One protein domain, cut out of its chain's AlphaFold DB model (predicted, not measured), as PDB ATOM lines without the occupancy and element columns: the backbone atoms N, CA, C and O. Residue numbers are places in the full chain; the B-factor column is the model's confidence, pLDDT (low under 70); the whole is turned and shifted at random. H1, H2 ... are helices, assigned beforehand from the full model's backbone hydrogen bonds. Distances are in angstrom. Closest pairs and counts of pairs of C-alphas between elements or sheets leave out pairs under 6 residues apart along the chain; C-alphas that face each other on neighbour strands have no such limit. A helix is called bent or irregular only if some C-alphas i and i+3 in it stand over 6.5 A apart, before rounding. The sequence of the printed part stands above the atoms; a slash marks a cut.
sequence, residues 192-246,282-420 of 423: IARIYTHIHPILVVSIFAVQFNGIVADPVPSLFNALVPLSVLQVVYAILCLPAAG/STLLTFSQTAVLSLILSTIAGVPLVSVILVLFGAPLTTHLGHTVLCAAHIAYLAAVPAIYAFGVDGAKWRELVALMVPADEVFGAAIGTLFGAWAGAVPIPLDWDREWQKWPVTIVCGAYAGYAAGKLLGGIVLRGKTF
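This is residues 192 to 246 and 282 to 420 of the 423 residues of the protein "Glycosylphosphatidylinositol anchor biosynthesis protein 11" of Diplodia seriata (UniProt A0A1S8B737). Six helices, H1, H2, H3, H4, H6 and H7, make an up-and-down bundle, each running against the one before it in the chain, with H4 in the middle and the longest helix, H3, crossing it. Short H5 sits at the bundle's side near H4 and H6. The printed part has 194 residues with seven named helices, H1 to H7 in chain order, and no named strand; it is all helix and compact, with a radius of gyration of the C-alphas of 16.2 A and spans of 50 by 34 by 29 A.

Start with H3, residues 282 to 312, which forms a hairpin with the hub, H4, residues 321 to 343, at a steep tilt of 43 degrees; their closest C-alphas, Val 303 and Ala 329, are 5.1 A apart. H2, residues 219 to 241, touches H4 the same way at 2 degrees, a shallow tilt, closest at C-alphas 220 and 323, 5.9 A. H1, residues 192 to 217, is apart from H4 and forms a hairpin with H2, closest at C-alphas 193 and 241, 4.8 A. H6, residues 362 to 376, touches residues 331 to 339 of H4 alone, closest at C-alphas 367 and 335, 4.0 A. H7, residues 394 to 414, forms a hairpin with H6 at a shallow tilt of 34 degrees, only just short of steep, and touches H1, closest at C-alphas 405 and 201, 5.0 A. H5, residues 347 to 354, is close to but not clearly touching H4, closest at C-alphas 349 and 343, 6.7 A. Each O i to N i+4 pair is within hydrogen-bond range in H5, H6 and H7, against 17 of 22 in H1, 17 of 19 in H2, 25 of 27 in H3 and 16 of 19 in H4.

Find C-alpha 282 at (-23.989, 2.187, -7.974); from there H3 runs 43.8 A to C-alpha 312. H1 begins at (-34.897, -13.718, -5.078) and spans 36.9 A; it is irregular, with C-alphas 210 and 213 7.4 A apart, and H4 only just so, with 335 and 338 6.8 A apart. H7 ends at C-alpha 414, (-31.986, -31.122, -17.627).

The farthest C-alphas, Ser 282 and Asp 386, are 54.6 A apart. Residues 247 to 281 are cut out, with 15.2 A between C-alphas 246 and 282. The link from H6 to H7 is long, at 17 residues. Residues 246 and 420 have pLDDT under 70.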
ATOM      1  N   ILE A 192     -34.015 -14.333  -4.074       80.81
ATOM      2  CA  ILE A 192     -34.897 -13.718  -5.078       80.81
ATOM      3  C   ILE A 192     -34.627 -14.286  -6.480       80.81
ATOM      4  O   ILE A 192     -35.567 -14.578  -7.213       80.81
ATOM      5  N   ALA A 193     -33.357 -14.478  -6.852       82.06
ATOM      6  CA  ALA A 193     -32.972 -14.976  -8.171       82.06
ATOM      7  C   ALA A 193     -33.378 -16.445  -8.363       82.06
ATOM      8  O   ALA A 193     -33.903 -16.802  -9.416       82.06
ATOM      9  N   ARG A 194     -33.217 -17.278  -7.322       83.38
ATOM     10  CA  ARG A 194     -33.637 -18.690  -7.342       83.38
ATOM     11  C   ARG A 194     -35.138 -18.839  -7.564       83.38
ATOM     12  O   ARG A 194     -35.564 -19.674  -8.351       83.38
ATOM     13  N   ILE A 195     -35.935 -18.013  -6.890       86.06
ATOM     14  CA  ILE A 195     -37.394 -18.033  -7.027       86.06
ATOM     15  C   ILE A 195     -37.800 -17.479  -8.400       86.06
ATOM     16  O   ILE A 195     -38.575 -18.099  -9.130       86.06
ATOM     17  N   TYR A 196     -37.247 -16.327  -8.785       87.31
ATOM     18  CA  TYR A 196     -37.658 -15.632 -10.002       87.31
ATOM     19  C   TYR A 196     -37.259 -16.371 -11.285       87.31
ATOM     20  O   TYR A 196     -38.011 -16.332 -12.255       87.31
ATOM     21  N   THR A 197     -36.144 -17.109 -11.302       86.81
ATOM     22  CA  THR A 197     -35.734 -17.918 -12.465       86.81
ATOM     23  C   THR A 197     -36.833 -18.886 -12.920       86.81
ATOM     24  O   THR A 197     -37.085 -18.985 -14.125       86.81
ATOM     25  N   HIS A 198     -37.524 -19.533 -11.975       88.19
ATOM     26  CA  HIS A 198     -38.605 -20.485 -12.259       88.19
ATOM     27  C   HIS A 198     -39.949 -19.803 -12.528       88.19
ATOM     28  O   HIS A 198     -40.706 -20.253 -13.385       88.19
ATOM     29  N   ILE A 199     -40.238 -18.698 -11.836       91.12
ATOM     30  CA  ILE A 199     -41.486 -17.944 -12.020       91.12
ATOM     31  C   ILE A 199     -41.495 -17.197 -13.363       91.12
ATOM     32  O   ILE A 199     -42.530 -17.105 -14.017       91.12
ATOM     33  N   HIS A 200     -40.348 -16.689 -13.812       93.44
ATOM     34  CA  HIS A 200     -40.236 -15.877 -15.020       93.44
ATOM     35  C   HIS A 200     -40.817 -16.514 -16.300       93.44
ATOM     36  O   HIS A 200     -41.643 -15.856 -16.931       93.44
ATOM     37  N   PRO A 201     -40.451 -17.747 -16.720       93.31
ATOM     38  CA  PRO A 201     -41.032 -18.346 -17.927       93.31
ATOM     39  C   PRO A 201     -42.550 -18.535 -17.809       93.31
ATOM     40  O   PRO A 201     -43.264 -18.340 -18.791       93.31
ATOM     41  N   ILE A 202     -43.055 -18.832 -16.604       94.44
ATOM     42  CA  ILE A 202     -44.496 -18.938 -16.339       94.44
ATOM     43  C   ILE A 202     -45.157 -17.571 -16.519       94.44
ATOM     44  O   ILE A 202     -46.176 -17.484 -17.196       94.44
ATOM     45  N   LEU A 203     -44.572 -16.496 -15.982       94.75
ATOM     46  CA  LEU A 203     -45.086 -15.135 -16.163       94.75
ATOM     47  C   LEU A 203     -45.090 -14.706 -17.633       94.75
ATOM     48  O   LEU A 203     -46.095 -14.177 -18.097       94.75
ATOM     49  N   VAL A 204     -44.001 -14.956 -18.367       95.25
ATOM     50  CA  VAL A 204     -43.882 -14.609 -19.794       95.25
ATOM     51  C   VAL A 204     -44.980 -15.287 -20.617       95.25
ATOM     52  O   VAL A 204     -45.662 -14.615 -21.390       95.25
ATOM     53  N   VAL A 205     -45.205 -16.589 -20.413       95.44
ATOM     54  CA  VAL A 205     -46.265 -17.334 -21.112       95.44
ATOM     55  C   VAL A 205     -47.655 -16.928 -20.624       95.44
ATOM     56  O   VAL A 205     -48.559 -16.788 -21.438       95.44
ATOM     57  N   SER A 206     -47.839 -16.681 -19.325       94.06
ATOM     58  CA  SER A 206     -49.144 -16.291 -18.767       94.06
ATOM     59  C   SER A 206     -49.597 -14.929 -19.293       94.06
ATOM     60  O   SER A 206     -50.745 -14.769 -19.698       94.06
ATOM     61  N   ILE A 207     -48.690 -13.950 -19.347       93.25
ATOM     62  CA  ILE A 207     -48.975 -12.609 -19.876       93.25
ATOM     63  C   ILE A 207     -49.268 -12.658 -21.379       93.25
ATOM     64  O   ILE A 207     -50.131 -11.918 -21.853       93.25
ATOM     65  N   PHE A 208     -48.593 -13.540 -22.120       94.31
ATOM     66  CA  PHE A 208     -48.912 -13.803 -23.521       94.31
ATOM     67  C   PHE A 208     -50.288 -14.468 -23.681       94.31
ATOM     68  O   PHE A 208     -51.088 -14.022 -24.497       94.31
ATOM     69  N   ALA A 209     -50.605 -15.468 -22.856       94.25
ATOM     70  CA  ALA A 209     -51.878 -16.185 -22.894       94.25
ATOM     71  C   ALA A 209     -53.081 -15.266 -22.623       94.25
ATOM     72  O   ALA A 209     -54.098 -15.374 -23.302       94.25
ATOM     73  N   VAL A 210     -52.955 -14.312 -21.693       95.12
ATOM     74  CA  VAL A 210     -54.003 -13.306 -21.432       95.12
ATOM     75  C   VAL A 210     -54.241 -12.402 -22.648       95.12
ATOM     76  O   VAL A 210     -55.370 -11.993 -22.903       95.12
ATOM     77  N   GLN A 211     -53.196 -12.110 -23.423       92.75
ATOM     78  CA  GLN A 211     -53.275 -11.256 -24.612       92.75
ATOM     79  C   GLN A 211     -53.604 -12.029 -25.897       92.75
ATOM     80  O   GLN A 211     -53.856 -11.407 -26.927       92.75
ATOM     81  N   PHE A 212     -53.649 -13.365 -25.847       94.12
ATOM     82  CA  PHE A 212     -53.796 -14.226 -27.021       94.12
ATOM     83  C   PHE A 212     -55.036 -13.885 -27.856       94.12
ATOM     84  O   PHE A 212     -54.919 -13.686 -29.061       94.12
ATOM     85  N   ASN A 213     -56.199 -13.721 -27.220       94.06
ATOM     86  CA  ASN A 213     -57.434 -13.374 -27.933       94.06
ATOM     87  C   ASN A 213     -57.328 -12.022 -28.661       94.06
ATOM     88  O   ASN A 213     -57.835 -11.882 -29.769       94.06
ATOM     89  N   GLY A 214     -56.629 -11.045 -28.072       92.62
ATOM     90  CA  GLY A 214     -56.374  -9.754 -28.717       92.62
ATOM     91  C   GLY A 214     -55.403  -9.868 -29.894       92.62
ATOM     92  O   GLY A 214     -55.605  -9.228 -30.919       92.62
ATOM     93  N   ILE A 215     -54.383 -10.723 -29.776       93.56
ATOM     94  CA  ILE A 215     -53.408 -10.987 -30.847       93.56
ATOM     95  C   ILE A 215     -54.062 -11.699 -32.037       93.56
ATOM     96  O   ILE A 215     -53.700 -11.420 -33.178       93.56
ATOM     97  N   VAL A 216     -55.018 -12.598 -31.785       94.62
ATOM     98  CA  VAL A 216     -55.777 -13.295 -32.835       94.62
ATOM     99  C   VAL A 216     -56.716 -12.338 -33.573       94.62
ATOM    100  O   VAL A 216     -56.792 -12.407 -34.797       94.62
ATOM    101  N   ALA A 217     -57.401 -11.449 -32.845       93.25
ATOM    102  CA  ALA A 217     -58.330 -10.488 -33.436       93.25
ATOM    103  C   ALA A 217     -57.600  -9.389 -34.228       93.25
ATOM    104  O   ALA A 217     -57.866  -9.207 -35.413       93.25
ATOM    105  N   ASP A 218     -56.649  -8.700 -33.588       93.25
ATOM    106  CA  ASP A 218     -55.902  -7.576 -34.160       93.25
ATOM    107  C   ASP A 218     -54.407  -7.671 -33.784       93.25
ATOM    108  O   ASP A 218     -53.979  -7.162 -32.738       93.25
ATOM    109  N   PRO A 219     -53.564  -8.299 -34.625       91.25
ATOM    110  CA  PRO A 219     -52.195  -8.656 -34.252       91.25
ATOM    111  C   PRO A 219     -51.262  -7.453 -34.073       91.25
ATOM    112  O   PRO A 219     -50.455  -7.448 -33.153       91.25
ATOM    113  N   VAL A 220     -51.346  -6.415 -34.910       93.69
ATOM    114  CA  VAL A 220     -50.398  -5.281 -34.867       93.69
ATOM    115  C   VAL A 220     -50.461  -4.494 -33.546       93.69
ATOM    116  O   VAL A 220     -49.435  -4.412 -32.865       93.69
ATOM    117  N   PRO A 221     -51.612  -3.925 -33.133       94.69
ATOM    118  CA  PRO A 221     -51.683  -3.176 -31.879       94.69
ATOM    119  C   PRO A 221     -51.469  -4.079 -30.659       94.69
ATOM    120  O   PRO A 221     -50.818  -3.668 -29.698       94.69
ATOM    121  N   SER A 222     -51.955  -5.322 -30.703       93.88
ATOM    122  CA  SER A 222     -51.815  -6.268 -29.596       93.88
ATOM    123  C   SER A 222     -50.368  -6.714 -29.389       93.88
ATOM    124  O   SER A 222     -49.901  -6.718 -28.254       93.88
ATOM    125  N   LEU A 223     -49.621  -7.018 -30.456       94.56
ATOM    126  CA  LEU A 223     -48.194  -7.350 -30.361       94.56
ATOM    127  C   LEU A 223     -47.368  -6.140 -29.910       94.56
ATOM    128  O   LEU A 223     -46.513  -6.266 -29.038       94.56
ATOM    129  N   PHE A 224     -47.662  -4.944 -30.427       95.75
ATOM    130  CA  PHE A 224     -46.988  -3.728 -29.971       95.75
ATOM    131  C   PHE A 224     -47.210  -3.472 -28.470       95.75
ATOM    132  O   PHE A 224     -46.257  -3.212 -27.737       95.75
ATOM    133  N   ASN A 225     -48.445  -3.617 -27.984       94.69
ATOM    134  CA  ASN A 225     -48.749  -3.483 -26.559       94.69
ATOM    135  C   ASN A 225     -48.124  -4.609 -25.722       94.69
ATOM    136  O   ASN A 225     -47.680  -4.350 -24.606       94.69
ATOM    137  N   ALA A 226     -48.021  -5.827 -26.264       94.19
ATOM    138  CA  ALA A 226     -47.396  -6.976 -25.610       94.19
ATOM    139  C   ALA A 226     -45.864  -6.861 -25.490       94.19
ATOM    140  O   ALA A 226     -45.273  -7.462 -24.586       94.19
ATOM    141  N   LEU A 227     -45.207  -6.070 -26.349       94.31
ATOM    142  CA  LEU A 227     -43.767  -5.799 -26.255       94.31
ATOM    143  C   LEU A 227     -43.390  -5.067 -24.963       94.31
ATOM    144  O   LEU A 227     -42.329  -5.335 -24.398       94.31
ATOM    145  N   VAL A 228     -44.252  -4.176 -24.464       94.50
ATOM    146  CA  VAL A 228     -43.990  -3.403 -23.242       94.50
ATOM    147  C   VAL A 228     -43.823  -4.318 -22.020       94.50
ATOM    148  O   VAL A 228     -42.732  -4.319 -21.442       94.50
ATOM    149  N   PRO A 229     -44.807  -5.151 -21.623       94.81
ATOM    150  CA  PRO A 229     -44.638  -6.050 -20.488       94.81
ATOM    151  C   PRO A 229     -43.541  -7.095 -20.733       94.81
ATOM    152  O   PRO A 229     -42.833  -7.445 -19.791       94.81
ATOM    153  N   LEU A 230     -43.333  -7.548 -21.978       95.88
ATOM    154  CA  LEU A 230     -42.218  -8.443 -22.304       95.88
ATOM    155  C   LEU A 230     -40.865  -7.787 -21.997       95.88
ATOM    156  O   LEU A 230     -40.033  -8.397 -21.329       95.88
ATOM    157  N   SER A 231     -40.651  -6.549 -22.447       94.69
ATOM    158  CA  SER A 231     -39.396  -5.822 -22.228       94.69
ATOM    159  C   SER A 231     -39.100  -5.644 -20.737       94.69
ATOM    160  O   SER A 231     -37.980  -5.901 -20.295       94.69
ATOM    161  N   VAL A 232     -40.123  -5.316 -19.939       95.12
ATOM    162  CA  VAL A 232     -40.011  -5.197 -18.481       95.12
ATOM    163  C   VAL A 232     -39.624  -6.537 -17.862       95.12
ATOM    164  O   VAL A 232     -38.670  -6.595 -17.088       95.12
ATOM    165  N   LEU A 233     -40.300  -7.632 -18.224       94.62
ATOM    166  CA  LEU A 233     -39.979  -8.961 -17.697       94.62
ATOM    167  C   LEU A 233     -38.552  -9.394 -18.046       94.62
ATOM    168  O   LEU A 233     -37.878  -9.950 -17.176       94.62
ATOM    169  N   GLN A 234     -38.095  -9.147 -19.280       94.69
ATOM    170  CA  GLN A 234     -36.740  -9.490 -19.723       94.69
ATOM    171  C   GLN A 234     -35.679  -8.664 -18.986       94.69
ATOM    172  O   GLN A 234     -34.692  -9.221 -18.511       94.69
ATOM    173  N   VAL A 235     -35.905  -7.358 -18.808       93.56
ATOM    174  CA  VAL A 235     -35.006  -6.477 -18.044       93.56
ATOM    175  C   VAL A 235     -34.942  -6.891 -16.573       93.56
ATOM    176  O   VAL A 235     -33.851  -7.009 -16.012       93.56
ATOM    177  N   VAL A 236     -36.089  -7.168 -15.944       92.69
ATOM    178  CA  VAL A 236     -36.148  -7.631 -14.547       92.69
ATOM    179  C   VAL A 236     -35.432  -8.975 -14.395       92.69
ATOM    180  O   VAL A 236     -34.645  -9.147 -13.467       92.69
ATOM    181  N   TYR A 237     -35.644  -9.911 -15.324       91.88
ATOM    182  CA  TYR A 237     -34.937 -11.192 -15.335       91.88
ATOM    183  C   TYR A 237     -33.425 -11.023 -15.464       91.88
ATOM    184  O   TYR A 237     -32.683 -11.595 -14.666       91.88
ATOM    185  N   ALA A 238     -32.973 -10.201 -16.408       90.31
ATOM    186  CA  ALA A 238     -31.560  -9.936 -16.617       90.31
ATOM    187  C   ALA A 238     -30.890  -9.374 -15.351       90.31
ATOM    188  O   ALA A 238     -29.897  -9.925 -14.885       90.31
ATOM    189  N   ILE A 239     -31.479  -8.344 -14.733       89.00
ATOM    190  CA  ILE A 239     -30.909  -7.676 -13.550       89.00
ATOM    191  C   ILE A 239     -30.883  -8.597 -12.317       89.00
ATOM    192  O   ILE A 239     -29.935  -8.553 -11.517       89.00
ATOM    193  N   LEU A 240     -31.935  -9.399 -12.120       87.44
ATOM    194  CA  LEU A 240     -32.089 -10.222 -10.919       87.44
ATOM    195  C   LEU A 240     -31.359 -11.564 -11.008       87.44
ATOM    196  O   LEU A 240     -30.783 -11.987 -10.006       87.44
ATOM    197  N   CYS A 241     -31.380 -12.226 -12.168       85.81
ATOM    198  CA  CYS A 241     -30.950 -13.620 -12.301       85.81
ATOM    199  C   CYS A 241     -29.603 -13.795 -13.007       85.81
ATOM    200  O   CYS A 241     -28.898 -14.757 -12.696       85.81
ATOM    201  N   LEU A 242     -29.221 -12.886 -13.913       86.69
ATOM    202  CA  LEU A 242     -28.043 -13.059 -14.766       86.69
ATOM    203  C   LEU A 242     -26.840 -12.217 -14.303       86.69
ATOM    204  O   LEU A 242     -27.009 -11.115 -13.777       86.69
ATOM    205  N   PRO A 243     -25.603 -12.705 -14.503       85.12
ATOM    206  CA  PRO A 243     -24.415 -11.876 -14.361       85.12
ATOM    207  C   PRO A 243     -24.320 -10.899 -15.542       85.12
ATOM    208  O   PRO A 243     -24.423 -11.304 -16.698       85.12
ATOM    209  N   ALA A 244     -24.097  -9.614 -15.262       83.38
ATOM    210  CA  ALA A 244     -23.883  -8.620 -16.311       83.38
ATOM    211  C   ALA A 244     -22.539  -8.862 -17.012       83.38
ATOM    212  O   ALA A 244     -21.513  -9.053 -16.343       83.38
ATOM    213  N   ALA A 245     -22.522  -8.804 -18.344       79.31
ATOM    214  CA  ALA A 245     -21.297  -8.903 -19.126       79.31
ATOM    215  C   ALA A 245     -20.243  -7.882 -18.653       79.31
ATOM    216  O   ALA A 245     -20.528  -6.696 -18.490       79.31
ATOM    217  N   GLY A 246     -19.019  -8.353 -18.397       67.06
ATOM    218  CA  GLY A 246     -17.916  -7.524 -17.892       67.06
ATOM    219  C   GLY A 246     -17.911  -7.290 -16.374       67.06
ATOM    220  O   GLY A 246     -16.925  -6.773 -15.853       67.06
ATOM    221  N   SER A 282     -24.913   2.117  -6.835       73.25
ATOM    222  CA  SER A 282     -23.989   2.187  -7.974       73.25
ATOM    223  C   SER A 282     -23.974   0.904  -8.810       73.25
ATOM    224  O   SER A 282     -23.974   0.966 -10.033       73.25
ATOM    225  N   THR A 283     -24.030  -0.263  -8.169       75.25
ATOM    226  CA  THR A 283     -24.073  -1.565  -8.845       75.25
ATOM    227  C   THR A 283     -25.411  -1.786  -9.551       75.25
ATOM    228  O   THR A 283     -25.439  -2.307 -10.663       75.25
ATOM    229  N   LEU A 284     -26.520  -1.364  -8.935       75.94
ATOM    230  CA  LEU A 284     -27.840  -1.423  -9.570       75.94
ATOM    231  C   LEU A 284     -27.931  -0.505 -10.794       75.94
ATOM    232  O   LEU A 284     -28.485  -0.921 -11.807       75.94
ATOM    233  N   LEU A 285     -27.340   0.691 -10.722       79.62
ATOM    234  CA  LEU A 285     -27.235   1.632 -11.842       79.62
ATOM    235  C   LEU A 285     -26.429   1.048 -13.014       79.62
ATOM    236  O   LEU A 285     -26.842   1.162 -14.164       79.62
ATOM    237  N   THR A 286     -25.306   0.376 -12.746       81.50
ATOM    238  CA  THR A 286     -24.526  -0.273 -13.812       81.50
ATOM    239  C   THR A 286     -25.306  -1.415 -14.466       81.50
ATOM    240  O   THR A 286     -25.333  -1.528 -15.688       81.50
ATOM    241  N   PHE A 287     -25.982  -2.251 -13.674       85.19
ATOM    242  CA  PHE A 287     -26.745  -3.383 -14.205       85.19
ATOM    243  C   PHE A 287     -27.989  -2.956 -14.980       85.19
ATOM    244  O   PHE A 287     -28.309  -3.586 -15.990       85.19
ATOM    245  N   SER A 288     -28.670  -1.892 -14.549       85.81
ATOM    246  CA  SER A 288     -29.783  -1.325 -15.309       85.81
ATOM    247  C   SER A 288     -29.300  -0.736 -16.633       85.81
ATOM    248  O   SER A 288     -29.930  -0.977 -17.660       85.81
ATOM    249  N   GLN A 289     -28.140  -0.073 -16.651       86.62
ATOM    250  CA  GLN A 289     -27.526   0.411 -17.886       86.62
ATOM    251  C   GLN A 289     -27.206  -0.739 -18.854       86.62
ATOM    252  O   GLN A 289     -27.552  -0.648 -20.030       86.62
ATOM    253  N   THR A 290     -26.617  -1.846 -18.387       88.44
ATOM    254  CA  THR A 290     -26.361  -3.026 -19.235       88.44
ATOM    255  C   THR A 290     -27.657  -3.629 -19.783       88.44
ATOM    256  O   THR A 290     -27.713  -4.001 -20.954       88.44
ATOM    257  N   ALA A 291     -28.722  -3.685 -18.975       90.75
ATOM    258  CA  ALA A 291     -30.019  -4.200 -19.410       90.75
ATOM    259  C   ALA A 291     -30.647  -3.314 -20.495       90.75
ATOM    260  O   ALA A 291     -31.074  -3.817 -21.534       90.75
ATOM    261  N   VAL A 292     -30.623  -1.994 -20.313       92.62
ATOM    262  CA  VAL A 292     -31.113  -1.039 -21.317       92.62
ATOM    263  C   VAL A 292     -30.301  -1.140 -22.611       92.62
ATOM    264  O   VAL A 292     -30.886  -1.211 -23.689       92.62
ATOM    265  N   LEU A 293     -28.970  -1.231 -22.525       92.06
ATOM    266  CA  LEU A 293     -28.118  -1.415 -23.704       92.06
ATOM    267  C   LEU A 293     -28.417  -2.728 -24.435       92.06
ATOM    268  O   LEU A 293     -28.463  -2.735 -25.663       92.06
ATOM    269  N   SER A 294     -28.673  -3.820 -23.707       93.69
ATOM    270  CA  SER A 294     -29.050  -5.100 -24.319       93.69
ATOM    271  C   SER A 294     -30.388  -5.024 -25.061       93.69
ATOM    272  O   SER A 294     -30.510  -5.555 -26.164       93.69
ATOM    273  N   LEU A 295     -31.361  -4.290 -24.514       94.50
ATOM    274  CA  LEU A 295     -32.662  -4.064 -25.141       94.50
ATOM    275  C   LEU A 295     -32.541  -3.191 -26.397       94.50
ATOM    276  O   LEU A 295     -33.116  -3.513 -27.439       94.50
ATOM    277  N   ILE A 296     -31.748  -2.118 -26.329       95.38
ATOM    278  CA  ILE A 296     -31.467  -1.241 -27.474       95.38
ATOM    279  C   ILE A 296     -30.759  -2.027 -28.578       95.38
ATOM    280  O   ILE A 296     -31.184  -1.973 -29.730       95.38
ATOM    281  N   LEU A 297     -29.725  -2.804 -28.242       93.81
ATOM    282  CA  LEU A 297     -28.985  -3.597 -29.222       93.81
ATOM    283  C   LEU A 297     -29.867  -4.680 -29.853       93.81
ATOM    284  O   LEU A 297     -29.846  -4.858 -31.071       93.81
ATOM    285  N   SER A 298     -30.705  -5.349 -29.057       94.69
ATOM    286  CA  SER A 298     -31.698  -6.288 -29.581       94.69
ATOM    287  C   SER A 298     -32.701  -5.603 -30.510       94.69
ATOM    288  O   SER A 298     -33.134  -6.219 -31.477       94.69
ATOM    289  N   THR A 299     -33.064  -4.348 -30.246       95.25
ATOM    290  CA  THR A 299     -34.008  -3.586 -31.078       95.25
ATOM    291  C   THR A 299     -33.370  -3.143 -32.394       95.25
ATOM    292  O   THR A 299     -33.947  -3.351 -33.454       95.25
ATOM    293  N   ILE A 300     -32.168  -2.564 -32.342       95.75
ATOM    294  CA  ILE A 300     -31.492  -1.979 -33.509       95.75
ATOM    295  C   ILE A 300     -30.870  -3.053 -34.404       95.75
ATOM    296  O   ILE A 300     -30.934  -2.933 -35.622       95.75
ATOM    297  N   ALA A 301     -30.253  -4.086 -33.826       93.50
ATOM    298  CA  ALA A 301     -29.561  -5.125 -34.589       93.50
ATOM    299  C   ALA A 301     -30.367  -6.428 -34.656       93.50
ATOM    300  O   ALA A 301     -30.494  -7.021 -35.726       93.50
ATOM    301  N   GLY A 302     -30.946  -6.860 -33.531       93.69
ATOM    302  CA  GLY A 302     -31.681  -8.124 -33.452       93.69
ATOM    303  C   GLY A 302     -32.959  -8.136 -34.291       93.69
ATOM    304  O   GLY A 302     -33.168  -9.068 -35.063       93.69
ATOM    305  N   VAL A 303     -33.798  -7.098 -34.196       96.62
ATOM    306  CA  VAL A 303     -35.081  -7.054 -34.923       96.62
ATOM    307  C   VAL A 303     -34.891  -7.036 -36.437       96.62
ATOM    308  O   VAL A 303     -35.532  -7.857 -37.094       96.62
ATOM    309  N   PRO A 304     -34.014  -6.199 -37.027       95.88
ATOM    310  CA  PRO A 304     -33.780  -6.256 -38.467       95.88
ATOM    311  C   PRO A 304     -33.186  -7.592 -38.906       95.88
ATOM    312  O   PRO A 304     -33.639  -8.147 -39.902       95.88
ATOM    313  N   LEU A 305     -32.233  -8.146 -38.144       95.12
ATOM    314  CA  LEU A 305     -31.627  -9.440 -38.456       95.12
ATOM    315  C   LEU A 305     -32.679 -10.555 -38.498       95.12
ATOM    316  O   LEU A 305     -32.774 -11.277 -39.488       95.12
ATOM    317  N   VAL A 306     -33.504 -10.669 -37.453       95.88
ATOM    318  CA  VAL A 306     -34.571 -11.676 -37.394       95.88
ATOM    319  C   VAL A 306     -35.635 -11.407 -38.458       95.88
ATOM    320  O   VAL A 306     -36.116 -12.354 -39.070       95.88
ATOM    321  N   SER A 307     -35.964 -10.146 -38.748       94.81
ATOM    322  CA  SER A 307     -36.917  -9.799 -39.815       94.81
ATOM    323  C   SER A 307     -36.427 -10.269 -41.183       94.81
ATOM    324  O   SER A 307     -37.190 -10.881 -41.924       94.81
ATOM    325  N   VAL A 308     -35.149 -10.035 -41.507       95.19
ATOM    326  CA  VAL A 308     -34.534 -10.517 -42.753       95.19
ATOM    327  C   VAL A 308     -34.569 -12.040 -42.806       95.19
ATOM    328  O   VAL A 308     -34.958 -12.595 -43.828       95.19
ATOM    329  N   ILE A 309     -34.232 -12.719 -41.707       94.81
ATOM    330  CA  ILE A 309     -34.312 -14.182 -41.630       94.81
ATOM    331  C   ILE A 309     -35.749 -14.650 -41.891       94.81
ATOM    332  O   ILE A 309     -35.958 -15.455 -42.790       94.81
ATOM    333  N   LEU A 310     -36.757 -14.118 -41.194       94.31
ATOM    334  CA  LEU A 310     -38.159 -14.506 -41.401       94.31
ATOM    335  C   LEU A 310     -38.603 -14.315 -42.857       94.31
ATOM    336  O   LEU A 310     -39.264 -15.185 -43.414       94.31
ATOM    337  N   VAL A 311     -38.206 -13.209 -43.486       93.94
ATOM    338  CA  VAL A 311     -38.494 -12.928 -44.898       93.94
ATOM    339  C   VAL A 311     -37.826 -13.944 -45.827       93.94
ATOM    340  O   VAL A 311     -38.475 -14.448 -46.742       93.94
ATOM    341  N   LEU A 312     -36.564 -14.306 -45.578       92.81
ATOM    342  CA  LEU A 312     -35.869 -15.353 -46.339       92.81
ATOM    343  C   LEU A 312     -36.536 -16.729 -46.179       92.81
ATOM    344  O   LEU A 312     -36.517 -17.526 -47.112       92.81
ATOM    345  N   PHE A 313     -37.158 -16.983 -45.027       90.50
ATOM    346  CA  PHE A 313     -37.961 -18.180 -44.755       90.50
ATOM    347  C   PHE A 313     -39.422 -18.072 -45.235       90.50
ATOM    348  O   PHE A 313     -40.225 -18.957 -44.945       90.50
ATOM    349  N   GLY A 314     -39.773 -17.031 -46.000       88.88
ATOM    350  CA  GLY A 314     -41.069 -16.910 -46.676       88.88
ATOM    351  C   GLY A 314     -42.078 -15.969 -46.016       88.88
ATOM    352  O   GLY A 314     -43.237 -15.951 -46.430       88.88
ATOM    353  N   ALA A 315     -41.684 -15.171 -45.017       89.38
ATOM    354  CA  ALA A 315     -42.552 -14.127 -44.475       89.38
ATOM    355  C   ALA A 315     -42.826 -13.028 -45.521       89.38
ATOM    356  O   ALA A 315     -41.943 -12.680 -46.313       89.38
ATOM    357  N   PRO A 316     -44.030 -12.434 -45.522       85.56
ATOM    358  CA  PRO A 316     -44.406 -11.467 -46.537       85.56
ATOM    359  C   PRO A 316     -43.611 -10.159 -46.375       85.56
ATOM    360  O   PRO A 316     -43.487  -9.600 -45.281       85.56
ATOM    361  N   LEU A 317     -43.032  -9.707 -47.493       77.88
ATOM    362  CA  LEU A 317     -42.074  -8.594 -47.563       77.88
ATOM    363  C   LEU A 317     -42.778  -7.253 -47.839       77.88
ATOM    364  O   LEU A 317     -42.388  -6.217 -47.308       77.88
ATOM    365  N   THR A 318     -43.836  -7.278 -48.653       79.44
ATOM    366  CA  THR A 318     -44.575  -6.089 -49.113       79.44
ATOM    367  C   THR A 318     -45.955  -5.957 -48.471       79.44
ATOM    368  O   THR A 318     -46.414  -4.845 -48.219       79.44
ATOM    369  N   THR A 319     -46.608  -7.074 -48.156       78.12
ATOM    370  CA  THR A 319     -47.882  -7.125 -47.435       78.12
ATOM    371  C   THR A 319     -47.605  -7.486 -45.970       78.12
ATOM    372  O   THR A 319     -46.776  -8.334 -45.680       78.12
ATOM    373  N   HIS A 320     -48.242  -6.818 -45.006       84.50
ATOM    374  CA  HIS A 320     -48.084  -7.119 -43.568       84.50
ATOM    375  C   HIS A 320     -46.687  -6.889 -42.942       84.50
ATOM    376  O   HIS A 320     -46.362  -7.517 -41.935       84.50
ATOM    377  N   LEU A 321     -45.899  -5.914 -43.421       89.31
ATOM    378  CA  LEU A 321     -44.578  -5.588 -42.846       89.31
ATOM    379  C   LEU A 321     -44.609  -5.371 -41.318       89.31
ATOM    380  O   LEU A 321     -43.755  -5.886 -40.601       89.31
ATOM    381  N   GLY A 322     -45.626  -4.667 -40.805       91.44
ATOM    382  CA  GLY A 322     -45.783  -4.444 -39.361       91.44
ATOM    383  C   GLY A 322     -45.929  -5.740 -38.556       91.44
ATOM    384  O   GLY A 322     -45.409  -5.835 -37.450       91.44
ATOM    385  N   HIS A 323     -46.554  -6.770 -39.129       93.19
ATOM    386  CA  HIS A 323     -46.719  -8.074 -38.485       93.19
ATOM    387  C   HIS A 323     -45.374  -8.797 -38.401       93.19
ATOM    388  O   HIS A 323     -45.019  -9.338 -37.357       93.19
ATOM    389  N   THR A 324     -44.607  -8.760 -39.492       95.00
ATOM    390  CA  THR A 324     -43.285  -9.389 -39.589       95.00
ATOM    391  C   THR A 324     -42.279  -8.728 -38.651       95.00
ATOM    392  O   THR A 324     -41.601  -9.427 -37.901       95.00
ATOM    393  N   VAL A 325     -42.223  -7.393 -38.625       95.69
ATOM    394  CA  VAL A 325     -41.304  -6.646 -37.749       95.69
ATOM    395  C   VAL A 325     -41.659  -6.840 -36.274       95.69
ATOM    396  O   VAL A 325     -40.766  -7.061 -35.460       95.69
ATOM    397  N   LEU A 326     -42.946  -6.809 -35.912       96.00
ATOM    398  CA  LEU A 326     -43.363  -7.058 -34.529       96.00
ATOM    399  C   LEU A 326     -43.090  -8.507 -34.114       96.00
ATOM    400  O   LEU A 326     -42.533  -8.732 -33.044       96.00
ATOM    401  N   CYS A 327     -43.380  -9.490 -34.970       96.25
ATOM    402  CA  CYS A 327     -43.021 -10.891 -34.732       96.25
ATOM    403  C   CYS A 327     -41.511 -11.059 -34.493       96.25
ATOM    404  O   CYS A 327     -41.092 -11.648 -33.492       96.25
ATOM    405  N   ALA A 328     -40.690 -10.459 -35.358       97.12
ATOM    406  CA  ALA A 328     -39.242 -10.440 -35.202       97.12
ATOM    407  C   ALA A 328     -38.807  -9.769 -33.891       97.12
ATOM    408  O   ALA A 328     -37.867 -10.242 -33.255       97.12
ATOM    409  N   ALA A 329     -39.504  -8.715 -33.452       97.44
ATOM    410  CA  ALA A 329     -39.242  -8.054 -32.178       97.44
ATOM    411  C   ALA A 329     -39.470  -8.975 -30.976       97.44
ATOM    412  O   ALA A 329     -38.606  -9.053 -30.103       97.44
ATOM    413  N   HIS A 330     -40.563  -9.741 -30.959       97.50
ATOM    414  CA  HIS A 330     -40.814 -10.726 -29.906       97.50
ATOM    415  C   HIS A 330     -39.741 -11.823 -29.870       97.50
ATOM    416  O   HIS A 330     -39.199 -12.115 -28.803       97.50
ATOM    417  N   ILE A 331     -39.387 -12.393 -31.026       97.50
ATOM    418  CA  ILE A 331     -38.346 -13.431 -31.122       97.50
ATOM    419  C   ILE A 331     -36.986 -12.876 -30.675       97.50
ATOM    420  O   ILE A 331     -36.293 -13.513 -29.881       97.50
ATOM    421  N   ALA A 332     -36.619 -11.672 -31.125       96.94
ATOM    422  CA  ALA A 332     -35.375 -11.020 -30.731       96.94
ATOM    423  C   ALA A 332     -35.343 -10.726 -29.222       96.94
ATOM    424  O   ALA A 332     -34.334 -10.980 -28.573       96.94
ATOM    425  N   TYR A 333     -36.443 -10.258 -28.627       97.00
ATOM    426  CA  TYR A 333     -36.485  -9.951 -27.194       97.00
ATOM    427  C   TYR A 333     -36.388 -11.209 -26.326       97.00
ATOM    428  O   TYR A 333     -35.732 -11.182 -25.287       97.00
ATOM    429  N   LEU A 334     -36.998 -12.316 -26.754       96.56
ATOM    430  CA  LEU A 334     -36.917 -13.597 -26.051       96.56
ATOM    431  C   LEU A 334     -35.525 -14.239 -26.175       96.56
ATOM    432  O   LEU A 334     -34.976 -14.701 -25.177       96.56
ATOM    433  N   ALA A 335     -34.932 -14.247 -27.374       94.56
ATOM    434  CA  ALA A 335     -33.671 -14.946 -27.626       94.56
ATOM    435  C   ALA A 335     -32.419 -14.088 -27.367       94.56
ATOM    436  O   ALA A 335     -31.441 -14.575 -26.799       94.56
ATOM    437  N   ALA A 336     -32.423 -12.819 -27.780       92.88
ATOM    438  CA  ALA A 336     -31.224 -11.986 -27.811       92.88
ATOM    439  C   ALA A 336     -31.019 -11.156 -26.537       92.88
ATOM    440  O   ALA A 336     -29.874 -10.986 -26.136       92.88
ATOM    441  N   VAL A 337     -32.065 -10.663 -25.860       94.56
ATOM    442  CA  VAL A 337     -31.884  -9.782 -24.682       94.56
ATOM    443  C   VAL A 337     -31.137 -10.486 -23.534       94.56
ATOM    444  O   VAL A 337     -30.099  -9.964 -23.114       94.56
ATOM    445  N   PRO A 338     -31.551 -11.682 -23.059       92.00
ATOM    446  CA  PRO A 338     -30.796 -12.410 -22.034       92.00
ATOM    447  C   PRO A 338     -29.377 -12.791 -22.480       92.00
ATOM    448  O   PRO A 338     -28.440 -12.726 -21.684       92.00
ATOM    449  N   ALA A 339     -29.209 -13.149 -23.759       90.88
ATOM    450  CA  ALA A 339     -27.922 -13.539 -24.332       90.88
ATOM    451  C   ALA A 339     -26.944 -12.357 -24.411       90.88
ATOM    452  O   ALA A 339     -25.820 -12.457 -23.928       90.88
ATOM    453  N   ILE A 340     -27.377 -11.209 -24.940       92.56
ATOM    454  CA  ILE A 340     -26.581  -9.975 -25.008       92.56
ATOM    455  C   ILE A 340     -26.226  -9.492 -23.601       92.56
ATOM    456  O   ILE A 340     -25.101  -9.056 -23.373       92.56
ATOM    457  N   TYR A 341     -27.152  -9.587 -22.644       92.06
ATOM    458  CA  TYR A 341     -26.883  -9.176 -21.270       92.06
ATOM    459  C   TYR A 341     -25.775 -10.009 -20.607       92.06
ATOM    460  O   TYR A 341     -24.896  -9.448 -19.950       92.06
ATOM    461  N   ALA A 342     -25.808 -11.334 -20.786       88.12
ATOM    462  CA  ALA A 342     -24.876 -12.251 -20.134       88.12
ATOM    463  C   ALA A 342     -23.540 -12.401 -20.885       88.12
ATOM    464  O   ALA A 342     -22.471 -12.391 -20.270       88.12
ATOM    465  N   PHE A 343     -23.577 -12.520 -22.216       84.38
ATOM    466  CA  PHE A 343     -22.385 -12.716 -23.045       84.38
ATOM    467  C   PHE A 343     -21.731 -11.400 -23.484       84.38
ATOM    468  O   PHE A 343     -20.528 -11.383 -23.758       84.38
ATOM    469  N   GLY A 344     -22.478 -10.292 -23.511       86.81
ATOM    470  CA  GLY A 344     -22.014  -9.007 -24.032       86.81
ATOM    471  C   GLY A 344     -21.951  -9.001 -25.559       86.81
ATOM    472  O   GLY A 344     -22.693  -9.717 -26.226       86.81
ATOM    473  N   VAL A 345     -21.041  -8.205 -26.126       86.50
ATOM    474  CA  VAL A 345     -20.803  -8.102 -27.584       86.50
ATOM    475  C   VAL A 345     -19.489  -8.804 -27.977       86.50
ATOM    476  O   VAL A 345     -18.787  -8.400 -28.898       86.50
ATOM    477  N   ASP A 346     -19.114  -9.851 -27.240       85.31
ATOM    478  CA  ASP A 346     -17.881 -10.608 -27.476       85.31
ATOM    479  C   ASP A 346     -18.048 -11.584 -28.652       85.31
ATOM    480  O   ASP A 346     -18.699 -12.626 -28.534       85.31
ATOM    481  N   GLY A 347     -17.439 -11.253 -29.792       83.19
ATOM    482  CA  GLY A 347     -17.542 -12.045 -31.017       83.19
ATOM    483  C   GLY A 347     -17.071 -13.496 -30.874       83.19
ATOM    484  O   GLY A 347     -17.572 -14.359 -31.591       83.19
ATOM    485  N   ALA A 348     -16.152 -13.810 -29.954       84.31
ATOM    486  CA  ALA A 348     -15.729 -15.193 -29.736       84.31
ATOM    487  C   ALA A 348     -16.853 -16.029 -29.106       84.31
ATOM    488  O   ALA A 348     -17.199 -17.082 -29.640       84.31
ATOM    489  N   LYS A 349     -17.491 -15.508 -28.052       82.94
ATOM    490  CA  LYS A 349     -18.614 -16.176 -27.373       82.94
ATOM    491  C   LYS A 349     -19.835 -16.321 -28.273       82.94
ATOM    492  O   LYS A 349     -20.487 -17.358 -28.255       82.94
ATOM    493  N   TRP A 350     -20.126 -15.313 -29.097       87.31
ATOM    494  CA  TRP A 350     -21.218 -15.393 -30.072       87.31
ATOM    495  C   TRP A 350     -20.967 -16.453 -31.150       87.31
ATOM    496  O   TRP A 350     -21.898 -17.162 -31.522       87.31
ATOM    497  N   ARG A 351     -19.721 -16.620 -31.619       86.81
ATOM    498  CA  ARG A 351     -19.377 -17.718 -32.540       86.81
ATOM    499  C   ARG A 351     -19.549 -19.082 -31.882       86.81
ATOM    500  O   ARG A 351     -20.101 -19.969 -32.517       86.81
ATOM    501  N   GLU A 352     -19.116 -19.244 -30.633       84.19
ATOM    502  CA  GLU A 352     -19.328 -20.491 -29.883       84.19
ATOM    503  C   GLU A 352     -20.821 -20.789 -29.687       84.19
ATOM    504  O   GLU A 352     -21.237 -21.937 -29.831       84.19
ATOM    505  N   LEU A 353     -21.631 -19.762 -29.400       83.00
ATOM    506  CA  LEU A 353     -23.083 -19.881 -29.234       83.00
ATOM    507  C   LEU A 353     -23.748 -20.375 -30.526       83.00
ATOM    508  O   LEU A 353     -24.530 -21.321 -30.495       83.00
ATOM    509  N   VAL A 354     -23.408 -19.756 -31.661       85.12
ATOM    510  CA  VAL A 354     -23.915 -20.145 -32.989       85.12
ATOM    511  C   VAL A 354     -23.411 -21.532 -33.393       85.12
ATOM    512  O   VAL A 354     -24.151 -22.292 -34.010       85.12
ATOM    513  N   ALA A 355     -22.184 -21.889 -33.010       86.38
ATOM    514  CA  ALA A 355     -21.611 -23.215 -33.228       86.38
ATOM    515  C   ALA A 355     -22.122 -24.283 -32.239       86.38
ATOM    516  O   ALA A 355     -21.665 -25.420 -32.302       86.38
ATOM    517  N   LEU A 356     -23.042 -23.936 -31.326       83.81
ATOM    518  CA  LEU A 356     -23.598 -24.828 -30.296       83.81
ATOM    519  C   LEU A 356     -22.536 -25.440 -29.358       83.81
ATOM    520  O   LEU A 356     -22.777 -26.464 -28.721       83.81
ATOM    521  N   MET A 357     -21.375 -24.790 -29.236       80.62
ATOM    522  CA  MET A 357     -20.245 -25.261 -28.424       80.62
ATOM    523  C   MET A 357     -20.216 -24.664 -27.011       80.62
ATOM    524  O   MET A 357     -19.403 -25.073 -26.182       80.62
ATOM    525  N   VAL A 358     -21.109 -23.718 -26.711       80.50
ATOM    526  CA  VAL A 358     -21.326 -23.217 -25.345       80.50
ATOM    527  C   VAL A 358     -22.034 -24.307 -24.535       80.50
ATOM    528  O   VAL A 358     -22.962 -24.936 -25.052       80.50
ATOM    529  N   PRO A 359     -21.642 -24.566 -23.274       82.56
ATOM    530  CA  PRO A 359     -22.388 -25.502 -22.448       82.56
ATOM    531  C   PRO A 359     -23.827 -25.022 -22.262       82.56
ATOM    532  O   PRO A 359     -24.085 -23.840 -22.035       82.56
ATOM    533  N   ALA A 360     -24.769 -25.953 -22.309       84.00
ATOM    534  CA  ALA A 360     -26.171 -25.626 -22.154       84.00
ATOM    535  C   ALA A 360     -26.448 -25.003 -20.776       84.00
ATOM    536  O   ALA A 360     -26.042 -25.518 -19.729       84.00
ATOM    537  N   ASP A 361     -27.165 -23.885 -20.798       86.62
ATOM    538  CA  ASP A 361     -27.687 -23.177 -19.637       86.62
ATOM    539  C   ASP A 361     -29.091 -22.622 -19.933       86.62
ATOM    540  O   ASP A 361     -29.675 -22.878 -20.990       86.62
ATOM    541  N   GLU A 362     -29.661 -21.879 -18.981       88.81
ATOM    542  CA  GLU A 362     -30.995 -21.282 -19.111       88.81
ATOM    543  C   GLU A 362     -31.097 -20.281 -20.267       88.81
ATOM    544  O   GLU A 362     -32.148 -20.191 -20.896       88.81
ATOM    545  N   VAL A 363     -30.034 -19.521 -20.545       90.75
ATOM    546  CA  VAL A 363     -30.018 -18.454 -21.556       90.75
ATOM    547  C   VAL A 363     -29.862 -19.051 -22.951       90.75
ATOM    548  O   VAL A 363     -30.623 -18.713 -23.856       90.75
ATOM    549  N   PHE A 364     -28.931 -19.990 -23.107       90.50
ATOM    550  CA  PHE A 364     -28.742 -20.759 -24.331       90.50
ATOM    551  C   PHE A 364     -29.988 -21.581 -24.668       90.50
ATOM    552  O   PHE A 364     -30.502 -21.508 -25.784       90.50
ATOM    553  N   GLY A 365     -30.523 -22.314 -23.685       91.25
ATOM    554  CA  GLY A 365     -31.737 -23.109 -23.848       91.25
ATOM    555  C   GLY A 365     -32.942 -22.249 -24.227       91.25
ATOM    556  O   GLY A 365     -33.697 -22.619 -25.125       91.25
ATOM    557  N   ALA A 366     -33.100 -21.077 -23.606       93.50
ATOM    558  CA  ALA A 366     -34.137 -20.112 -23.962       93.50
ATOM    559  C   ALA A 366     -33.996 -19.602 -25.406       93.50
ATOM    560  O   ALA A 366     -34.989 -19.554 -26.135       93.50
ATOM    561  N   ALA A 367     -32.783 -19.247 -25.841       93.50
ATOM    562  CA  ALA A 367     -32.532 -18.745 -27.191       93.50
ATOM    563  C   ALA A 367     -32.823 -19.804 -28.263       93.50
ATOM    564  O   ALA A 367     -33.627 -19.562 -29.165       93.50
ATOM    565  N   ILE A 368     -32.241 -21.001 -28.130       93.44
ATOM    566  CA  ILE A 368     -32.467 -22.110 -29.069       93.44
ATOM    567  C   ILE A 368     -33.928 -22.557 -29.045       93.44
ATOM    568  O   ILE A 368     -34.530 -22.748 -30.100       93.44
ATOM    569  N   GLY A 369     -34.528 -22.660 -27.856       95.12
ATOM    570  CA  GLY A 369     -35.936 -23.006 -27.698       95.12
ATOM    571  C   GLY A 369     -36.867 -22.003 -28.375       95.12
ATOM    572  O   GLY A 369     -37.817 -22.414 -29.030       95.12
ATOM    573  N   THR A 370     -36.577 -20.700 -28.295       97.06
ATOM    574  CA  THR A 370     -37.358 -19.658 -28.986       97.06
ATOM    575  C   THR A 370     -37.281 -19.821 -30.501       97.06
ATOM    576  O   THR A 370     -38.311 -19.778 -31.170       97.06
ATOM    577  N   LEU A 371     -36.078 -20.022 -31.050       95.62
ATOM    578  CA  LEU A 371     -35.875 -20.165 -32.495       95.62
ATOM    579  C   LEU A 371     -36.527 -21.442 -33.034       95.62
ATOM    580  O   LEU A 371     -37.267 -21.392 -34.015       95.62
ATOM    581  N   PHE A 372     -36.299 -22.575 -32.365       95.81
ATOM    582  CA  PHE A 372     -36.919 -23.846 -32.732       95.81
ATOM    583  C   PHE A 372     -38.440 -23.801 -32.566       95.81
ATOM    584  O   PHE A 372     -39.171 -24.284 -33.425       95.81
ATOM    585  N   GLY A 373     -38.930 -23.179 -31.493       96.69
ATOM    586  CA  GLY A 373     -40.354 -22.986 -31.253       96.69
ATOM    587  C   GLY A 373     -41.011 -22.113 -32.318       96.69
ATOM    588  O   GLY A 373     -42.069 -22.472 -32.825       96.69
ATOM    589  N   ALA A 374     -40.373 -21.008 -32.713       96.19
ATOM    590  CA  ALA A 374     -40.843 -20.154 -33.802       96.19
ATOM    591  C   ALA A 374     -40.908 -20.921 -35.134       96.19
ATOM    592  O   ALA A 374     -41.904 -20.830 -35.849       96.19
ATOM    593  N   TRP A 375     -39.880 -21.722 -35.434       95.38
ATOM    594  CA  TRP A 375     -39.852 -22.588 -36.613       95.38
ATOM    595  C   TRP A 375     -40.963 -23.650 -36.582       95.38
ATOM    596  O   TRP A 375     -41.710 -23.784 -37.548       95.38
ATOM    597  N   ALA A 376     -41.147 -24.351 -35.460       95.69
ATOM    598  CA  ALA A 376     -42.225 -25.326 -35.291       95.69
ATOM    599  C   ALA A 376     -43.616 -24.669 -35.372       95.69
ATOM    600  O   ALA A 376     -44.559 -25.257 -35.899       95.69
ATOM    601  N   GLY A 377     -43.736 -23.417 -34.919       93.88
ATOM    602  CA  GLY A 377     -44.932 -22.591 -35.069       93.88
ATOM    603  C   GLY A 377     -45.280 -22.249 -36.521       93.88
ATOM    604  O   GLY A 377     -46.385 -21.771 -36.771       93.88
ATOM    605  N   ALA A 378     -44.391 -22.494 -37.488       92.81
ATOM    606  CA  ALA A 378     -44.697 -22.331 -38.909       92.81
ATOM    607  C   ALA A 378     -45.482 -23.523 -39.471       92.81
ATOM    608  O   ALA A 378     -46.218 -23.359 -40.439       92.81
ATOM    609  N   VAL A 379     -45.369 -24.703 -38.851       92.69
ATOM    610  CA  VAL A 379     -45.998 -25.946 -39.326       92.69
ATOM    611  C   VAL A 379     -47.521 -25.836 -39.451       92.69
ATOM    612  O   VAL A 379     -48.044 -26.321 -40.447       92.69
ATOM    613  N   PRO A 380     -48.270 -25.195 -38.533       91.31
ATOM    614  CA  PRO A 380     -49.718 -25.072 -38.687       91.31
ATOM    615  C   PRO A 380     -50.174 -24.158 -39.832       91.31
ATOM    616  O   PRO A 380     -51.348 -24.220 -40.180       91.31
ATOM    617  N   ILE A 381     -49.298 -23.317 -40.402       89.44
ATOM    618  CA  ILE A 381     -49.689 -22.338 -41.432       89.44
ATOM    619  C   ILE A 381     -50.099 -23.046 -42.741       89.44
ATOM    620  O   ILE A 381     -51.201 -22.785 -43.211       89.44
ATOM    621  N   PRO A 382     -49.311 -23.983 -43.318       88.00
ATOM    622  CA  PRO A 382     -49.709 -24.700 -44.534       88.00
ATOM    623  C   PRO A 382     -50.834 -25.722 -44.339       88.00
ATOM    624  O   PRO A 382     -51.385 -26.195 -45.326       88.00
ATOM    625  N   LEU A 383     -51.137 -26.112 -43.094       88.19
ATOM    626  CA  LEU A 383     -52.209 -27.073 -42.802       88.19
ATOM    627  C   LEU A 383     -53.611 -26.458 -42.947       88.19
ATOM    628  O   LEU A 383     -54.572 -27.221 -42.992       88.19
ATOM    629  N   ASP A 384     -53.693 -25.122 -42.989       78.38
ATOM    630  CA  ASP A 384     -54.864 -24.301 -43.321       78.38
ATOM    631  C   ASP A 384     -56.203 -24.879 -42.818       78.38
ATOM    632  O   ASP A 384     -57.037 -25.372 -43.571       78.38
ATOM    633  N   TRP A 385     -56.405 -24.858 -41.496       85.19
ATOM    634  CA  TRP A 385     -57.664 -25.277 -40.857       85.19
ATOM    635  C   TRP A 385     -58.717 -24.153 -40.837       85.19
ATOM    636  O   TRP A 385     -59.648 -24.212 -40.026       85.19
ATOM    637  N   ASP A 386     -58.553 -23.119 -41.670       84.69
ATOM    638  CA  ASP A 386     -59.430 -21.947 -41.767       84.69
ATOM    639  C   ASP A 386     -59.690 -21.254 -40.410       84.69
ATOM    640  O   ASP A 386     -60.794 -20.781 -40.115       84.69
ATOM    641  N   ARG A 387     -58.684 -21.201 -39.521       90.69
ATOM    642  CA  ARG A 387     -58.804 -20.553 -38.199       90.69
ATOM    643  C   ARG A 387     -58.012 -19.257 -38.108       90.69
ATOM    644  O   ARG A 387     -56.886 -19.149 -38.574       90.69
ATOM    645  N   GLU A 388     -58.562 -18.278 -37.391       88.94
ATOM    646  CA  GLU A 388     -57.921 -16.966 -37.219       88.94
ATOM    647  C   GLU A 388     -56.561 -17.046 -36.520       88.94
ATOM    648  O   GLU A 388     -55.638 -16.329 -36.893       88.94
ATOM    649  N   TRP A 389     -56.401 -17.970 -35.569       90.94
ATOM    650  CA  TRP A 389     -55.135 -18.165 -34.863       90.94
ATOM    651  C   TRP A 389     -54.021 -18.750 -35.743       90.94
ATOM    652  O   TRP A 389     -52.860 -18.675 -35.349       90.94
ATOM    653  N   GLN A 390     -54.343 -19.313 -36.917       92.88
ATOM    654  CA  GLN A 390     -53.355 -19.833 -37.870       92.88
ATOM    655  C   GLN A 390     -52.730 -18.751 -38.753       92.88
ATOM    656  O   GLN A 390     -51.714 -18.991 -39.403       92.88
ATOM    657  N   LYS A 391     -53.319 -17.550 -38.779       90.88
ATOM    658  CA  LYS A 391     -52.856 -16.453 -39.627       90.88
ATOM    659  C   LYS A 391     -51.479 -15.956 -39.183       90.88
ATOM    660  O   LYS A 391     -51.158 -15.902 -37.993       90.88
ATOM    661  N   TRP A 392     -50.676 -15.518 -40.150       90.81
ATOM    662  CA  TRP A 392     -49.414 -14.834 -39.871       90.81
ATOM    663  C   TRP A 392     -49.658 -13.573 -39.020       90.81
ATOM    664  O   TRP A 392     -50.528 -12.776 -39.379       90.81
ATOM    665  N   PRO A 393     -48.899 -13.329 -37.932       94.44
ATOM    666  CA  PRO A 393     -47.739 -14.066 -37.416       94.44
ATOM    667  C   PRO A 393     -48.058 -14.906 -36.158       94.44
ATOM    668  O   PRO A 393     -47.151 -15.284 -35.415       94.44
ATOM    669  N   VAL A 394     -49.338 -15.147 -35.865       94.38
ATOM    670  CA  VAL A 394     -49.823 -15.584 -34.545       94.38
ATOM    671  C   VAL A 394     -49.208 -16.915 -34.114       94.38
ATOM    672  O   VAL A 394     -48.693 -17.021 -32.999       94.38
ATOM    673  N   THR A 395     -49.186 -17.918 -34.996       94.81
ATOM    674  CA  THR A 395     -48.652 -19.256 -34.682       94.81
ATOM    675  C   THR A 395     -47.154 -19.248 -34.393       94.81
ATOM    676  O   THR A 395     -46.700 -19.940 -33.482       94.81
ATOM    677  N   ILE A 396     -46.392 -18.435 -35.128       95.69
ATOM    678  CA  ILE A 396     -44.943 -18.278 -34.961       95.69
ATOM    679  C   ILE A 396     -44.644 -17.688 -33.590       95.69
ATOM    680  O   ILE A 396     -43.797 -18.204 -32.863       95.69
ATOM    681  N   VAL A 397     -45.367 -16.630 -33.210       96.06
ATOM    682  CA  VAL A 397     -45.204 -16.000 -31.898       96.06
ATOM    683  C   VAL A 397     -45.605 -16.982 -30.791       96.06
ATOM    684  O   VAL A 397     -44.862 -17.135 -29.826       96.06
ATOM    685  N   CYS A 398     -46.705 -17.728 -30.944       95.94
ATOM    686  CA  CYS A 398     -47.085 -18.770 -29.981       95.94
ATOM    687  C   CYS A 398     -45.983 -19.820 -29.801       95.94
ATOM    688  O   CYS A 398     -45.606 -20.144 -28.674       95.94
ATOM    689  N   GLY A 399     -45.437 -20.312 -30.915       96.50
ATOM    690  CA  GLY A 399     -44.327 -21.253 -30.922       96.50
ATOM    691  C   GLY A 399     -43.079 -20.684 -30.247       96.50
ATOM    692  O   GLY A 399     -42.466 -21.366 -29.430       96.50
ATOM    693  N   ALA A 400     -42.739 -19.419 -30.508       97.50
ATOM    694  CA  ALA A 400     -41.599 -18.739 -29.896       97.50
ATOM    695  C   ALA A 400     -41.724 -18.651 -28.366       97.50
ATOM    696  O   ALA A 400     -40.774 -18.964 -27.651       97.50
ATOM    697  N   TYR A 401     -42.899 -18.279 -27.846       97.62
ATOM    698  CA  TYR A 401     -43.146 -18.185 -26.402       97.62
ATOM    699  C   TYR A 401     -43.162 -19.558 -25.716       97.62
ATOM    700  O   TYR A 401     -42.556 -19.726 -24.654       97.62
ATOM    701  N   ALA A 402     -43.818 -20.551 -26.324       96.81
ATOM    702  CA  ALA A 402     -43.832 -21.918 -25.811       96.81
ATOM    703  C   ALA A 402     -42.420 -22.530 -25.815       96.81
ATOM    704  O   ALA A 402     -41.975 -23.102 -24.818       96.81
ATOM    705  N   GLY A 403     -41.692 -22.339 -26.916       96.50
ATOM    706  CA  GLY A 403     -40.315 -22.776 -27.087       96.50
ATOM    707  C   GLY A 403     -39.344 -22.083 -26.135       96.50
ATOM    708  O   GLY A 403     -38.483 -22.751 -25.567       96.50
ATOM    709  N   TYR A 404     -39.510 -20.782 -25.875       96.94
ATOM    710  CA  TYR A 404     -38.732 -20.049 -24.871       96.94
ATOM    711  C   TYR A 404     -38.882 -20.676 -23.481       96.94
ATOM    712  O   TYR A 404     -37.888 -20.969 -22.819       96.94
ATOM    713  N   ALA A 405     -40.121 -20.914 -23.036       95.94
ATOM    714  CA  ALA A 405     -40.381 -21.476 -21.714       95.94
ATOM    715  C   ALA A 405     -39.851 -22.913 -21.586       95.94
ATOM    716  O   ALA A 405     -39.152 -23.225 -20.620       95.94
ATOM    717  N   ALA A 406     -40.128 -23.766 -22.576       95.31
ATOM    718  CA  ALA A 406     -39.637 -25.141 -22.602       95.31
ATOM    719  C   ALA A 406     -38.104 -25.193 -22.670       95.31
ATOM    720  O   ALA A 406     -37.468 -25.881 -21.874       95.31
ATOM    721  N   GLY A 407     -37.498 -24.418 -23.571       93.00
ATOM    722  CA  GLY A 407     -36.053 -24.343 -23.755       93.00
ATOM    723  C   GLY A 407     -35.326 -23.815 -22.522       93.00
ATOM    724  O   GLY A 407     -34.320 -24.394 -22.114       93.00
ATOM    725  N   LYS A 408     -35.867 -22.783 -21.863       92.94
ATOM    726  CA  LYS A 408     -35.317 -22.257 -20.606       92.94
ATOM    727  C   LYS A 408     -35.325 -23.314 -19.498       92.94
ATOM    728  O   LYS A 408     -34.325 -23.477 -18.800       92.94
ATOM    729  N   LEU A 409     -36.428 -24.055 -19.344       91.25
ATOM    730  CA  LEU A 409     -36.543 -25.125 -18.346       91.25
ATOM    731  C   LEU A 409     -35.597 -26.295 -18.651       91.25
ATOM    732  O   LEU A 409     -34.889 -26.763 -17.760       91.25
ATOM    733  N   LEU A 410     -35.545 -26.745 -19.906       89.06
ATOM    734  CA  LEU A 410     -34.674 -27.842 -20.331       89.06
ATOM    735  C   LEU A 410     -33.192 -27.478 -20.187       89.06
ATOM    736  O   LEU A 410     -32.428 -28.263 -19.623       89.06
ATOM    737  N   GLY A 411     -32.794 -26.283 -20.630       84.62
ATOM    738  CA  GLY A 411     -31.426 -25.773 -20.505       84.62
ATOM    739  C   GLY A 411     -30.994 -25.561 -19.053       84.62
ATOM    740  O   GLY A 411     -29.867 -25.889 -18.689       84.62
ATOM    741  N   GLY A 412     -31.902 -25.079 -18.199       81.19
ATOM    742  CA  GLY A 412     -31.612 -24.813 -16.789       81.19
ATOM    743  C   GLY A 412     -31.600 -26.029 -15.873       81.19
ATOM    744  O   GLY A 412     -30.840 -26.050 -14.905       81.19
ATOM    745  N   ILE A 413     -32.431 -27.035 -16.153       82.38
ATOM    746  CA  ILE A 413     -32.645 -28.171 -15.242       82.38
ATOM    747  C   ILE A 413     -32.018 -29.456 -15.793       82.38
ATOM    748  O   ILE A 413     -31.311 -30.153 -15.070       82.38
ATOM    749  N   VAL A 414     -32.269 -29.786 -17.062       81.75
ATOM    750  CA  VAL A 414     -31.986 -31.122 -17.627       81.75
ATOM    751  C   VAL A 414     -30.634 -31.181 -18.340       81.75
ATOM    752  O   VAL A 414     -29.921 -32.192 -18.292       81.75
ATOM    753  N   LEU A 415     -30.290 -30.104 -19.039       80.00
ATOM    754  CA  LEU A 415     -29.125 -30.031 -19.917       80.00
ATOM    755  C   LEU A 415     -27.996 -29.179 -19.337       80.00
ATOM    756  O   LEU A 415     -26.945 -29.077 -19.960       80.00
ATOM    757  N   ARG A 416     -28.172 -28.626 -18.131       81.56
ATOM    758  CA  ARG A 416     -27.220 -27.699 -17.517       81.56
ATOM    759  C   ARG A 416     -25.802 -28.274 -17.486       81.56
ATOM    760  O   ARG A 416     -25.556 -29.306 -16.867       81.56
ATOM    761  N   GLY A 417     -24.868 -27.583 -18.135       74.62
ATOM    762  CA  GLY A 417     -23.455 -27.961 -18.181       74.62
ATOM    763  C   GLY A 417     -23.064 -28.987 -19.241       74.62
ATOM    764  O   GLY A 417     -21.876 -29.271 -19.366       74.62
ATOM    765  N   LYS A 418     -24.010 -29.524 -20.019       78.12
ATOM    766  CA  LYS A 418     -23.699 -30.425 -21.137       78.12
ATOM    767  C   LYS A 418     -23.316 -29.610 -22.369       78.12
ATOM    768  O   LYS A 418     -24.004 -28.654 -22.711       78.12
ATOM    769  N   THR A 419     -22.245 -29.999 -23.047       74.50
ATOM    770  CA  THR A 419     -21.840 -29.433 -24.340       74.50
ATOM    771  C   THR A 419     -22.303 -30.347 -25.464       74.50
ATOM    772  O   THR A 419     -22.139 -31.564 -25.373       74.50
ATOM    773  N   PHE A 420     -22.851 -29.774 -26.531       68.56
ATOM    774  CA  PHE A 420     -23.189 -30.515 -27.740       68.56
ATOM    775  C   PHE A 420     -21.950 -30.561 -28.637       68.56
ATOM    776  O   PHE A 420     -21.778 -29.735 -29.526       68.56
TER     777      PHE A 420